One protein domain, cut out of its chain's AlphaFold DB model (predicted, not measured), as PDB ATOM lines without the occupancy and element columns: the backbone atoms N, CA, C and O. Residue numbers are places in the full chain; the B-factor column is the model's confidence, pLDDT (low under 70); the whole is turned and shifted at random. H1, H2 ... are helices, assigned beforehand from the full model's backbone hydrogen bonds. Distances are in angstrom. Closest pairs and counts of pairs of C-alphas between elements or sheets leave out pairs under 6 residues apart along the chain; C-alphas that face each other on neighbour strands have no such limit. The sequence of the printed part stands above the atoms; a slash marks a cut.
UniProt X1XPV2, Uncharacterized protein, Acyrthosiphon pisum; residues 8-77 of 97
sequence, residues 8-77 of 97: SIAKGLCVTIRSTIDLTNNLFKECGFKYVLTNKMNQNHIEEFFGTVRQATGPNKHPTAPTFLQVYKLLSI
ATOM      1  N   SER A   8      33.406 -25.111 -34.082       92.62
ATOM      2  CA  SER A   8      33.259 -26.211 -33.120       92.62
ATOM      3  C   SER A   8      31.993 -26.087 -32.269       92.62
ATOM      4  O   SER A   8      31.265 -27.067 -32.129       92.62
ATOM      5  N   ILE A   9      31.696 -24.890 -31.753       94.12
ATOM      6  CA  ILE A   9      30.510 -24.618 -30.931       94.12
ATOM      7  C   ILE A   9      29.247 -24.769 -31.777       94.12
ATOM      8  O   ILE A   9      28.310 -25.445 -31.361       94.12
ATOM      9  N   ALA A  10      29.245 -24.212 -32.992       95.00
ATOM     10  CA  ALA A  10      28.125 -24.353 -33.918       95.00
ATOM     11  C   ALA A  10      27.841 -25.831 -34.245       95.00
ATOM     12  O   ALA A  10      26.699 -26.283 -34.158       95.00
ATOM     13  N   LYS A  11      28.887 -26.615 -34.542       95.69
ATOM     14  CA  LYS A  11      28.757 -28.059 -34.779       95.69
ATOM     15  C   LYS A  11      28.247 -28.797 -33.539       95.69
ATOM     16  O   LYS A  11      27.356 -29.632 -33.671       95.69
ATOM     17  N   GLY A  12      28.780 -28.480 -32.359       95.75
ATOM     18  CA  GLY A  12      28.334 -29.049 -31.088       95.75
ATOM     19  C   GLY A  12      26.850 -28.791 -30.838       95.75
ATOM     20  O   GLY A  12      26.108 -29.727 -30.563       95.75
ATOM     21  N   LEU A  13      26.393 -27.554 -31.047       95.62
ATOM     22  CA  LEU A  13      24.987 -27.184 -30.905       95.62
ATOM     23  C   LEU A  13      24.085 -27.961 -31.874       95.62
ATOM     24  O   LEU A  13      23.062 -28.503 -31.458       95.62
ATOM     25  N   CYS A  14      24.475 -28.078 -33.149       96.62
ATOM     26  CA  CYS A  14      23.723 -28.871 -34.123       96.62
ATOM     27  C   CYS A  14      23.621 -30.348 -33.723       96.62
ATOM     28  O   CYS A  14      22.554 -30.942 -33.881       96.62
ATOM     29  N   VAL A  15      24.708 -30.942 -33.218       97.31
ATOM     30  CA  VAL A  15      24.708 -32.329 -32.731       97.31
ATOM     31  C   VAL A  15      23.778 -32.467 -31.529       97.31
ATOM     32  O   VAL A  15      22.893 -33.311 -31.565       97.31
ATOM     33  N   THR A  16      23.898 -31.600 -30.519       97.06
ATOM     34  CA  THR A  16      23.039 -31.634 -29.326       97.06
ATOM     35  C   THR A  16      21.559 -31.551 -29.685       97.06
ATOM     36  O   THR A  16      20.769 -32.348 -29.182       97.06
ATOM     37  N   ILE A  17      21.173 -30.636 -30.582       96.69
ATOM     38  CA  ILE A  17      19.772 -30.477 -31.001       96.69
ATOM     39  C   ILE A  17      19.273 -31.746 -31.699       96.69
ATOM     40  O   ILE A  17      18.224 -32.272 -31.330       96.69
ATOM     41  N   ARG A  18      20.032 -32.264 -32.673       97.88
ATOM     42  CA  ARG A  18      19.650 -33.467 -33.430       97.88
ATOM     43  C   ARG A  18      19.534 -34.686 -32.518       97.88
ATOM     44  O   ARG A  18      18.489 -35.323 -32.491       97.88
ATOM     45  N   SER A  19      20.551 -34.942 -31.699       97.69
ATOM     46  CA  SER A  19      20.552 -36.066 -30.761       97.69
ATOM     47  C   SER A  19      19.434 -35.970 -29.720       97.69
ATOM     48  O   SER A  19      18.844 -36.990 -29.375       97.69
ATOM     49  N   THR A  20      19.092 -34.765 -29.244       97.00
ATOM     50  CA  THR A  20      17.973 -34.573 -28.302       97.00
ATOM     51  C   THR A  20      16.631 -34.924 -28.946       97.00
ATOM     52  O   THR A  20      15.807 -35.583 -28.311       97.00
ATOM     53  N   ILE A  21      16.409 -34.522 -30.203       96.50
ATOM     54  CA  ILE A  21      15.189 -34.855 -30.955       96.50
ATOM     55  C   ILE A  21      15.103 -36.367 -31.184       96.50
ATOM     56  O   ILE A  21      14.073 -36.968 -30.884       96.50
ATOM     57  N   ASP A  22      16.186 -36.988 -31.654       97.19
ATOM     58  CA  ASP A  22      16.224 -38.425 -31.942       97.19
ATOM     59  C   ASP A  22      15.976 -39.263 -30.681       97.19
ATOM     60  O   ASP A  22      15.143 -40.173 -30.690       97.19
ATOM     61  N   LEU A  23      16.626 -38.913 -29.567       96.50
ATOM     62  CA  LEU A  23      16.423 -39.578 -28.282       96.50
ATOM     63  C   LEU A  23      14.989 -39.396 -27.770       96.50
ATOM     64  O   LEU A  23      14.379 -40.350 -27.296       96.50
ATOM     65  N   THR A  24      14.429 -38.192 -27.895       96.56
ATOM     66  CA  THR A  24      13.047 -37.907 -27.482       96.56
ATOM     67  C   THR A  24      12.042 -38.718 -28.300       96.56
ATOM     68  O   THR A  24      11.137 -39.329 -27.736       96.56
ATOM     69  N   ASN A  25      12.236 -38.805 -29.618       96.56
ATOM     70  CA  ASN A  25      11.401 -39.620 -30.499       96.56
ATOM     71  C   ASN A  25      11.478 -41.110 -30.150       96.56
ATOM     72  O   ASN A  25      10.455 -41.792 -30.167       96.56
ATOM     73  N   ASN A  26      12.671 -41.607 -29.822       97.06
ATOM     74  CA  ASN A  26      12.870 -42.981 -29.372       97.06
ATOM     75  C   ASN A  26      12.115 -43.246 -28.054       97.06
ATOM     76  O   ASN A  26      11.314 -44.170 -27.966       97.06
ATOM     77  N   LEU A  27      12.264 -42.362 -27.065       96.62
ATOM     78  CA  LEU A  27      11.569 -42.454 -25.776       96.62
ATOM     79  C   LEU A  27      10.036 -42.434 -25.913       96.62
ATOM     80  O   LEU A  27       9.338 -43.101 -25.149       96.62
ATOM     81  N   PHE A  28       9.499 -41.699 -26.888       96.62
ATOM     82  CA  PHE A  28       8.064 -41.702 -27.174       96.62
ATOM     83  C   PHE A  28       7.594 -42.991 -27.851       96.62
ATOM     84  O   PHE A  28       6.541 -43.509 -27.486       96.62
ATOM     85  N   LYS A  29       8.357 -43.512 -28.817       96.38
ATOM     86  CA  LYS A  29       7.971 -44.693 -29.602       96.38
ATOM     87  C   LYS A  29       8.187 -46.004 -28.849       96.38
ATOM     88  O   LYS A  29       7.267 -46.809 -28.781       96.38
ATOM     89  N   GLU A  30       9.374 -46.201 -28.284       96.06
ATOM     90  CA  GLU A  30       9.781 -47.474 -27.675       96.06
ATOM     91  C   GLU A  30       9.365 -47.576 -26.202       96.06
ATOM     92  O   GLU A  30       9.011 -48.649 -25.723       96.06
ATOM     93  N   CYS A  31       9.397 -46.462 -25.460       93.75
ATOM     94  CA  CYS A  31       9.110 -46.466 -24.021       93.75
ATOM     95  C   CYS A  31       7.724 -45.906 -23.660       93.75
ATOM     96  O   CYS A  31       7.328 -45.977 -22.498       93.75
ATOM     97  N   GLY A  32       6.987 -45.334 -24.621       95.00
ATOM     98  CA  GLY A  32       5.628 -44.822 -24.405       95.00
ATOM     99  C   GLY A  32       5.534 -43.612 -23.468       95.00
ATOM    100  O   GLY A  32       4.489 -43.386 -22.854       95.00
ATOM    101  N   PHE A  33       6.608 -42.828 -23.311       95.75
ATOM    102  CA  PHE A  33       6.575 -41.640 -22.454       95.75
ATOM    103  C   PHE A  33       5.658 -40.548 -23.029       95.75
ATOM    104  O   PHE A  33       5.659 -40.279 -24.226       95.75
ATOM    105  N   LYS A  34       4.904 -39.854 -22.166       95.62
ATOM    106  CA  LYS A  34       4.030 -38.733 -22.576       95.62
ATOM    107  C   LYS A  34       4.803 -37.434 -22.840       95.62
ATOM    108  O   LYS A  34       4.370 -36.599 -23.626       95.62
ATOM    109  N   TYR A  35       5.909 -37.231 -22.131       94.62
ATOM    110  CA  TYR A  35       6.767 -36.054 -22.232       94.62
ATOM    111  C   TYR A  35       8.187 -36.413 -21.781       94.62
ATOM    112  O   TYR A  35       8.379 -37.364 -21.024       94.62
ATOM    113  N   VAL A  36       9.178 -35.644 -22.237       95.31
ATOM    114  CA  VAL A  36      10.595 -35.831 -21.895       95.31
ATOM    115  C   VAL A  36      11.135 -34.560 -21.248       95.31
ATOM    116  O   VAL A  36      10.966 -33.459 -21.767       95.31
ATOM    117  N   LEU A  37      11.799 -34.711 -20.101       94.88
ATOM    118  CA  LEU A  37      12.428 -33.608 -19.375       94.88
ATOM    119  C   LEU A  37      13.860 -33.405 -19.876       94.88
ATOM    120  O   LEU A  37      14.802 -33.979 -19.333       94.88
ATOM    121  N   THR A  38      14.041 -32.554 -20.885       93.75
ATOM    122  CA  THR A  38      15.365 -32.256 -21.466       93.75
ATOM    123  C   THR A  38      16.360 -31.689 -20.449       93.75
ATOM    124  O   THR A  38      17.561 -31.901 -20.587       93.75
ATOM    125  N   ASN A  39      15.885 -31.070 -19.359       93.81
ATOM    126  CA  ASN A  39      16.735 -30.645 -18.239       93.81
ATOM    127  C   ASN A  39      17.512 -31.808 -17.585       93.81
ATOM    128  O   ASN A  39      18.521 -31.582 -16.935       93.81
ATOM    129  N   LYS A  40      17.072 -33.062 -17.747       92.75
ATOM    130  CA  LYS A  40      17.787 -34.245 -17.243       92.75
ATOM    131  C   LYS A  40      18.875 -34.761 -18.188       92.75
ATOM    132  O   LYS A  40      19.571 -35.702 -17.830       92.75
ATOM    133  N   MET A  41      19.034 -34.157 -19.366       93.56
ATOM    134  CA  MET A  41      20.046 -34.541 -20.358       93.56
ATOM    135  C   MET A  41      21.344 -33.723 -20.250       93.56
ATOM    136  O   MET A  41      22.270 -33.946 -21.026       93.56
ATOM    137  N   ASN A  42      21.424 -32.766 -19.318       93.38
ATOM    138  CA  ASN A  42      22.618 -31.948 -19.089       93.38
ATOM    139  C   ASN A  42      23.523 -32.523 -17.981       93.38
ATOM    140  O   ASN A  42      23.180 -33.486 -17.297       93.38
ATOM    141  N   GLN A  43      24.698 -31.912 -17.805       94.94
ATOM    142  CA  GLN A  43      25.701 -32.318 -16.813       94.94
ATOM    143  C   GLN A  43      25.528 -31.615 -15.452       94.94
ATOM    144  O   GLN A  43      26.341 -31.809 -14.553       94.94
ATOM    145  N   ASN A  44      24.456 -30.842 -15.246       94.44
ATOM    146  CA  ASN A  44      24.313 -30.010 -14.049       94.44
ATOM    147  C   ASN A  44      24.354 -30.848 -12.767       94.44
ATOM    148  O   ASN A  44      25.052 -30.502 -11.823       94.44
ATOM    149  N   HIS A  45      23.677 -31.998 -12.744       91.81
ATOM    150  CA  HIS A  45      23.645 -32.850 -11.554       91.81
ATOM    151  C   HIS A  45      25.014 -33.431 -11.177       91.81
ATOM    152  O   HIS A  45      25.298 -33.607  -9.991       91.81
ATOM    153  N   ILE A  46      25.884 -33.713 -12.154       93.62
ATOM    154  CA  ILE A  46      27.242 -34.181 -11.851       93.62
ATOM    155  C   ILE A  46      28.142 -33.019 -11.407       93.62
ATOM    156  O   ILE A  46      28.961 -33.182 -10.502       93.62
ATOM    157  N   GLU A  47      27.942 -31.817 -11.950       93.69
ATOM    158  CA  GLU A  47      28.634 -30.607 -11.497       93.69
ATOM    159  C   GLU A  47      28.234 -30.206 -10.068       93.69
ATOM    160  O   GLU A  47      29.103 -29.896  -9.245       93.69
ATOM    161  N   GLU A  48      26.941 -30.281  -9.745       92.81
ATOM    162  CA  GLU A  48      26.388 -30.107  -8.397       92.81
ATOM    163  C   GLU A  48      26.992 -31.123  -7.420       92.81
ATOM    164  O   GLU A  48      27.404 -30.767  -6.309       92.81
ATOM    165  N   PHE A  49      27.114 -32.386  -7.844       91.38
ATOM    166  CA  PHE A  49      27.765 -33.426  -7.052       91.38
ATOM    167  C   PHE A  49      29.230 -33.077  -6.761       91.38
ATOM    168  O   PHE A  49      29.653 -33.097  -5.604       91.38
ATOM    169  N   PHE A  50      30.002 -32.672  -7.772       90.44
ATOM    170  CA  PHE A  50      31.382 -32.237  -7.557       90.44
ATOM    171  C   PHE A  50      31.476 -30.995  -6.660       90.44
ATOM    172  O   PHE A  50      32.406 -30.886  -5.859       90.44
ATOM    173  N   GLY A  51      30.511 -30.077  -6.747       89.75
ATOM    174  CA  GLY A  51      30.386 -28.949  -5.825       89.75
ATOM    175  C   GLY A  51      30.178 -29.396  -4.379       89.75
ATOM    176  O   GLY A  51      30.842 -28.881  -3.480       89.75
ATOM    177  N   THR A  52      29.324 -30.395  -4.170       89.31
ATOM    178  CA  THR A  52      29.061 -30.994  -2.853       89.31
ATOM    179  C   THR A  52      30.312 -31.660  -2.287       89.31
ATOM    180  O   THR A  52      30.666 -31.427  -1.133       89.31
ATOM    181  N   VAL A  53      31.037 -32.428  -3.106       88.94
ATOM    182  CA  VAL A  53      32.287 -33.085  -2.691       88.94
ATOM    183  C   VAL A  53      33.349 -32.063  -2.272       88.94
ATOM    184  O   VAL A  53      34.001 -32.248  -1.243       88.94
ATOM    185  N   ARG A  54      33.504 -30.963  -3.024       87.25
ATOM    186  CA  ARG A  54      34.432 -29.876  -2.664       87.25
ATOM    187  C   ARG A  54      34.051 -29.215  -1.337       87.25
ATOM    188  O   ARG A  54      34.926 -28.972  -0.515       87.25
ATOM    189  N   GLN A  55      32.760 -28.977  -1.098       86.56
ATOM    190  CA  GLN A  55      32.275 -28.368   0.149       86.56
ATOM    191  C   GLN A  55      32.403 -29.299   1.365       86.56
ATOM    192  O   GLN A  55      32.685 -28.834   2.467       86.56
ATOM    193  N   ALA A  56      32.251 -30.613   1.176       83.44
ATOM    194  CA  ALA A  56      32.306 -31.597   2.259       83.44
ATOM    195  C   ALA A  56      33.678 -31.685   2.956       83.44
ATOM    196  O   ALA A  56      33.758 -32.174   4.079       83.44
ATOM    197  N   THR A  57      34.752 -31.199   2.321       74.06
ATOM    198  CA  THR A  57      36.116 -31.200   2.889       74.06
ATOM    199  C   THR A  57      36.527 -29.818   3.434       74.06
ATOM    200  O   THR A  57      37.711 -29.537   3.610       74.06
ATOM    201  N   GLY A  58      35.574 -28.913   3.685       75.06
ATOM    202  CA  GLY A  58      35.867 -27.553   4.156       75.06
ATOM    203  C   GLY A  58      36.480 -26.666   3.055       75.06
ATOM    204  O   GLY A  58      36.088 -26.796   1.896       75.06
ATOM    205  N   PRO A  59      37.434 -25.757   3.353       71.50
ATOM    206  CA  PRO A  59      38.027 -24.826   2.378       71.50
ATOM    207  C   PRO A  59      38.979 -25.499   1.365       71.50
ATOM    208  O   PRO A  59      39.941 -24.892   0.896       71.50
ATOM    209  N   ASN A  60      38.726 -26.755   0.998       72.31
ATOM    210  CA  ASN A  60      39.524 -27.502   0.039       72.31
ATOM    211  C   ASN A  60      38.945 -27.372  -1.379       72.31
ATOM    212  O   ASN A  60      38.110 -28.162  -1.819       72.31
ATOM    213  N   LYS A  61      39.412 -26.359  -2.118       72.50
ATOM    214  CA  LYS A  61      38.989 -26.114  -3.510       72.50
ATOM    215  C   LYS A  61      39.431 -27.221  -4.480       72.50
ATOM    216  O   LYS A  61      38.790 -27.400  -5.516       72.50
ATOM    217  N   HIS A  62      40.487 -27.963  -4.143       84.06
ATOM    218  CA  HIS A  62      41.128 -28.954  -5.011       84.06
ATOM    219  C   HIS A  62      41.448 -30.236  -4.224       84.06
ATOM    220  O   HIS A  62      42.597 -30.451  -3.837       84.06
ATOM    221  N   PRO A  63      40.448 -31.097  -3.964       83.69
ATOM    222  CA  PRO A  63      40.688 -32.354  -3.270       83.69
ATOM    223  C   PRO A  63      41.609 -33.265  -4.090       83.69
ATOM    224  O   PRO A  63      41.417 -33.444  -5.293       83.69
ATOM    225  N   THR A  64      42.581 -33.890  -3.429       88.50
ATOM    226  CA  THR A  64      43.401 -34.950  -4.030       88.50
ATOM    227  C   THR A  64      42.533 -36.180  -4.310       88.50
ATOM    228  O   THR A  64      41.529 -36.412  -3.632       88.50
ATOM    229  N   ALA A  65      42.929 -37.021  -5.269       90.31
ATOM    230  CA  ALA A  65      42.182 -38.227  -5.639       90.31
ATOM    231  C   ALA A  65      41.784 -39.143  -4.448       90.31
ATOM    232  O   ALA A  65      40.630 -39.576  -4.415       90.31
ATOM    233  N   PRO A  66      42.638 -39.396  -3.428       91.06
ATOM    234  CA  PRO A  66      42.239 -40.171  -2.249       91.06
ATOM    235  C   PRO A  66      41.131 -39.499  -1.430       91.06
ATOM    236  O   PRO A  66      40.188 -40.162  -1.006       91.06
ATOM    237  N   THR A  67      41.213 -38.179  -1.246       88.94
ATOM    238  CA  THR A  67      40.214 -37.382  -0.524       88.94
ATOM    239  C   THR A  67      38.875 -37.396  -1.252       88.94
ATOM    240  O   THR A  67      37.840 -37.643  -0.639       88.94
ATOM    241  N   PHE A  68      38.894 -37.214  -2.577       91.00
ATOM    242  CA  PHE A  68      37.697 -37.330  -3.404       91.00
ATOM    243  C   PHE A  68      37.039 -38.706  -3.242       91.00
ATOM    244  O   PHE A  68      35.835 -38.791  -3.010       91.00
ATOM    245  N   LEU A  69      37.829 -39.785  -3.303       93.44
ATOM    246  CA  LEU A  69      37.325 -41.151  -3.165       93.44
ATOM    247  C   LEU A  69      36.719 -41.414  -1.778       93.44
ATOM    248  O   LEU A  69      35.686 -42.076  -1.678       93.44
ATOM    249  N   GLN A  70      37.343 -40.908  -0.712       92.50
ATOM    250  CA  GLN A  70      36.824 -41.032   0.654       92.50
ATOM    251  C   GLN A  70      35.471 -40.328   0.803       92.50
ATOM    252  O   GLN A  70      34.515 -40.933   1.289       92.50
ATOM    253  N   VAL A  71      35.366 -39.085   0.326       91.56
ATOM    254  CA  VAL A  71      34.121 -38.307   0.381       91.56
ATOM    255  C   VAL A  71      33.040 -38.923  -0.503       91.56
ATOM    256  O   VAL A  71      31.895 -39.028  -0.072       91.56
ATOM    257  N   TYR A  72      33.390 -39.391  -1.704       91.94
ATOM    258  CA  TYR A  72      32.472 -40.114  -2.586       91.94
ATOM    259  C   TYR A  72      31.854 -41.318  -1.866       91.94
ATOM    260  O   TYR A  72      30.634 -41.418  -1.778       91.94
ATOM    261  N   LYS A  73      32.689 -42.188  -1.274       92.69
ATOM    262  CA  LYS A  73      32.224 -43.364  -0.524       92.69
ATOM    263  C   LYS A  73      31.300 -42.971   0.629       92.69
ATOM    264  O   LYS A  73      30.247 -43.582   0.798       92.69
ATOM    265  N   LEU A  74      31.674 -41.942   1.390       91.00
ATOM    266  CA  LEU A  74      30.872 -41.435   2.501       91.00
ATOM    267  C   LEU A  74      29.495 -40.951   2.029       91.00
ATOM    268  O   LEU A  74      28.481 -41.359   2.592       91.00
ATOM    269  N   LEU A  75      29.447 -40.119   0.985       89.06
ATOM    270  CA  LEU A  75      28.201 -39.574   0.441       89.06
ATOM    271  C   LEU A  75      27.308 -40.663  -0.165       89.06
ATOM    272  O   LEU A  75      26.094 -40.611   0.025       89.06
ATOM    273  N   SER A  76      27.883 -41.665  -0.838       90.12
ATOM    274  CA  SER A  76      27.130 -42.804  -1.380       90.12
ATOM    275  C   SER A  76      26.504 -43.665  -0.282       90.12
ATOM    276  O   SER A  76      25.337 -44.029  -0.376       90.12
ATOM    277  N   ILE A  77      27.250 -43.968   0.786       90.50
ATOM    278  CA  ILE A  77      26.707 -44.718   1.930       90.50
ATOM    279  C   ILE A  77      25.618 -43.889   2.618       90.50
ATOM    280  O   ILE A  77      24.529 -44.390   2.897       90.50
TER     281      ILE A  77
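AT A GLANCE: This is residues 8 to 77 of the 97 residues of an uncharacterized protein of Acyrthosiphon pisum (UniProt X1XPV2). What shape does the model show? It is an open, flat bracket with no compact core: the long helix H1 stands at one end, the short H2 and then H3 bridge the gap along the longest axis, and H4 crosses the last part of H3 at the far end. What is it made of, and how large is it? The printed part has 70 residues with four named helices, in the order H1, H2, H3, H4, and no named strand; its class is all helix. It is extended, with a radius of gyration of the C-alphas of 17.7 A and spans of 45 by 33 by 16 A.

HOW THE PARTS SIT: What is near the first helix? H1, residues 8 to 29, is close to but not clearly touching H2, residues 38 to 41; their closest C-alphas, those of Thr 20 and Thr 38, are 7.7 A apart. Where do two helices touch? H3, residues 44 to 56, touches H4, residues 65 to 77, through its residues 53 to 56 alone, against residues 68 to 72 of H4. Their closest C-alphas, those of Val 53 and Val 71, are 6.3 A apart, and their lines are about perpendicular at 75 degrees. Which pairs stay apart? H1 is apart from H3 and H4, and H2 is apart from H3 and H4. What do the backbone N and O atoms show? In H1, H3 and H4 every O i to N i+4 pair is within hydrogen-bond range. H2 is too short for such a pair, but its 1 pair of O i to N i+3 is within range.

IN THESE COORDINATES: Where does the first element begin, and how long is it? H1 begins at C-alpha 8, at (33.259, -26.211, -33.120), and runs 31.5 A from first to last C-alpha. What follows it? H2, residues 38 to 41, measures 5.3 A, and H3, residues 44 to 56, begins at C-alpha 44, at (24.313, -30.010, -14.049), and measures 18.2 A. Where does the last element end? H4, residues 65 to 77, measures 18.4 A and ends at C-alpha 77, at (26.707, -44.718, 1.930).

THE WHOLE: How far does it reach? The two C-alphas farthest apart, those of Lys 29 and Pro 59, are 48.2 A apart. Which stretches stand free? Residues 8 to 15, which belong to H1, stand free, and residues 42 to 48, of which 44 to 48 belong to H3, do too. Are there cuts or long links? The printed part has no cut; the link from H2 to H3 is tight, those from H1 to H2 and from H3 to H4 are short, and no link is long. How confident is the model? The mean pLDDT of the printed part is 91.7, and no printed residue is under 70.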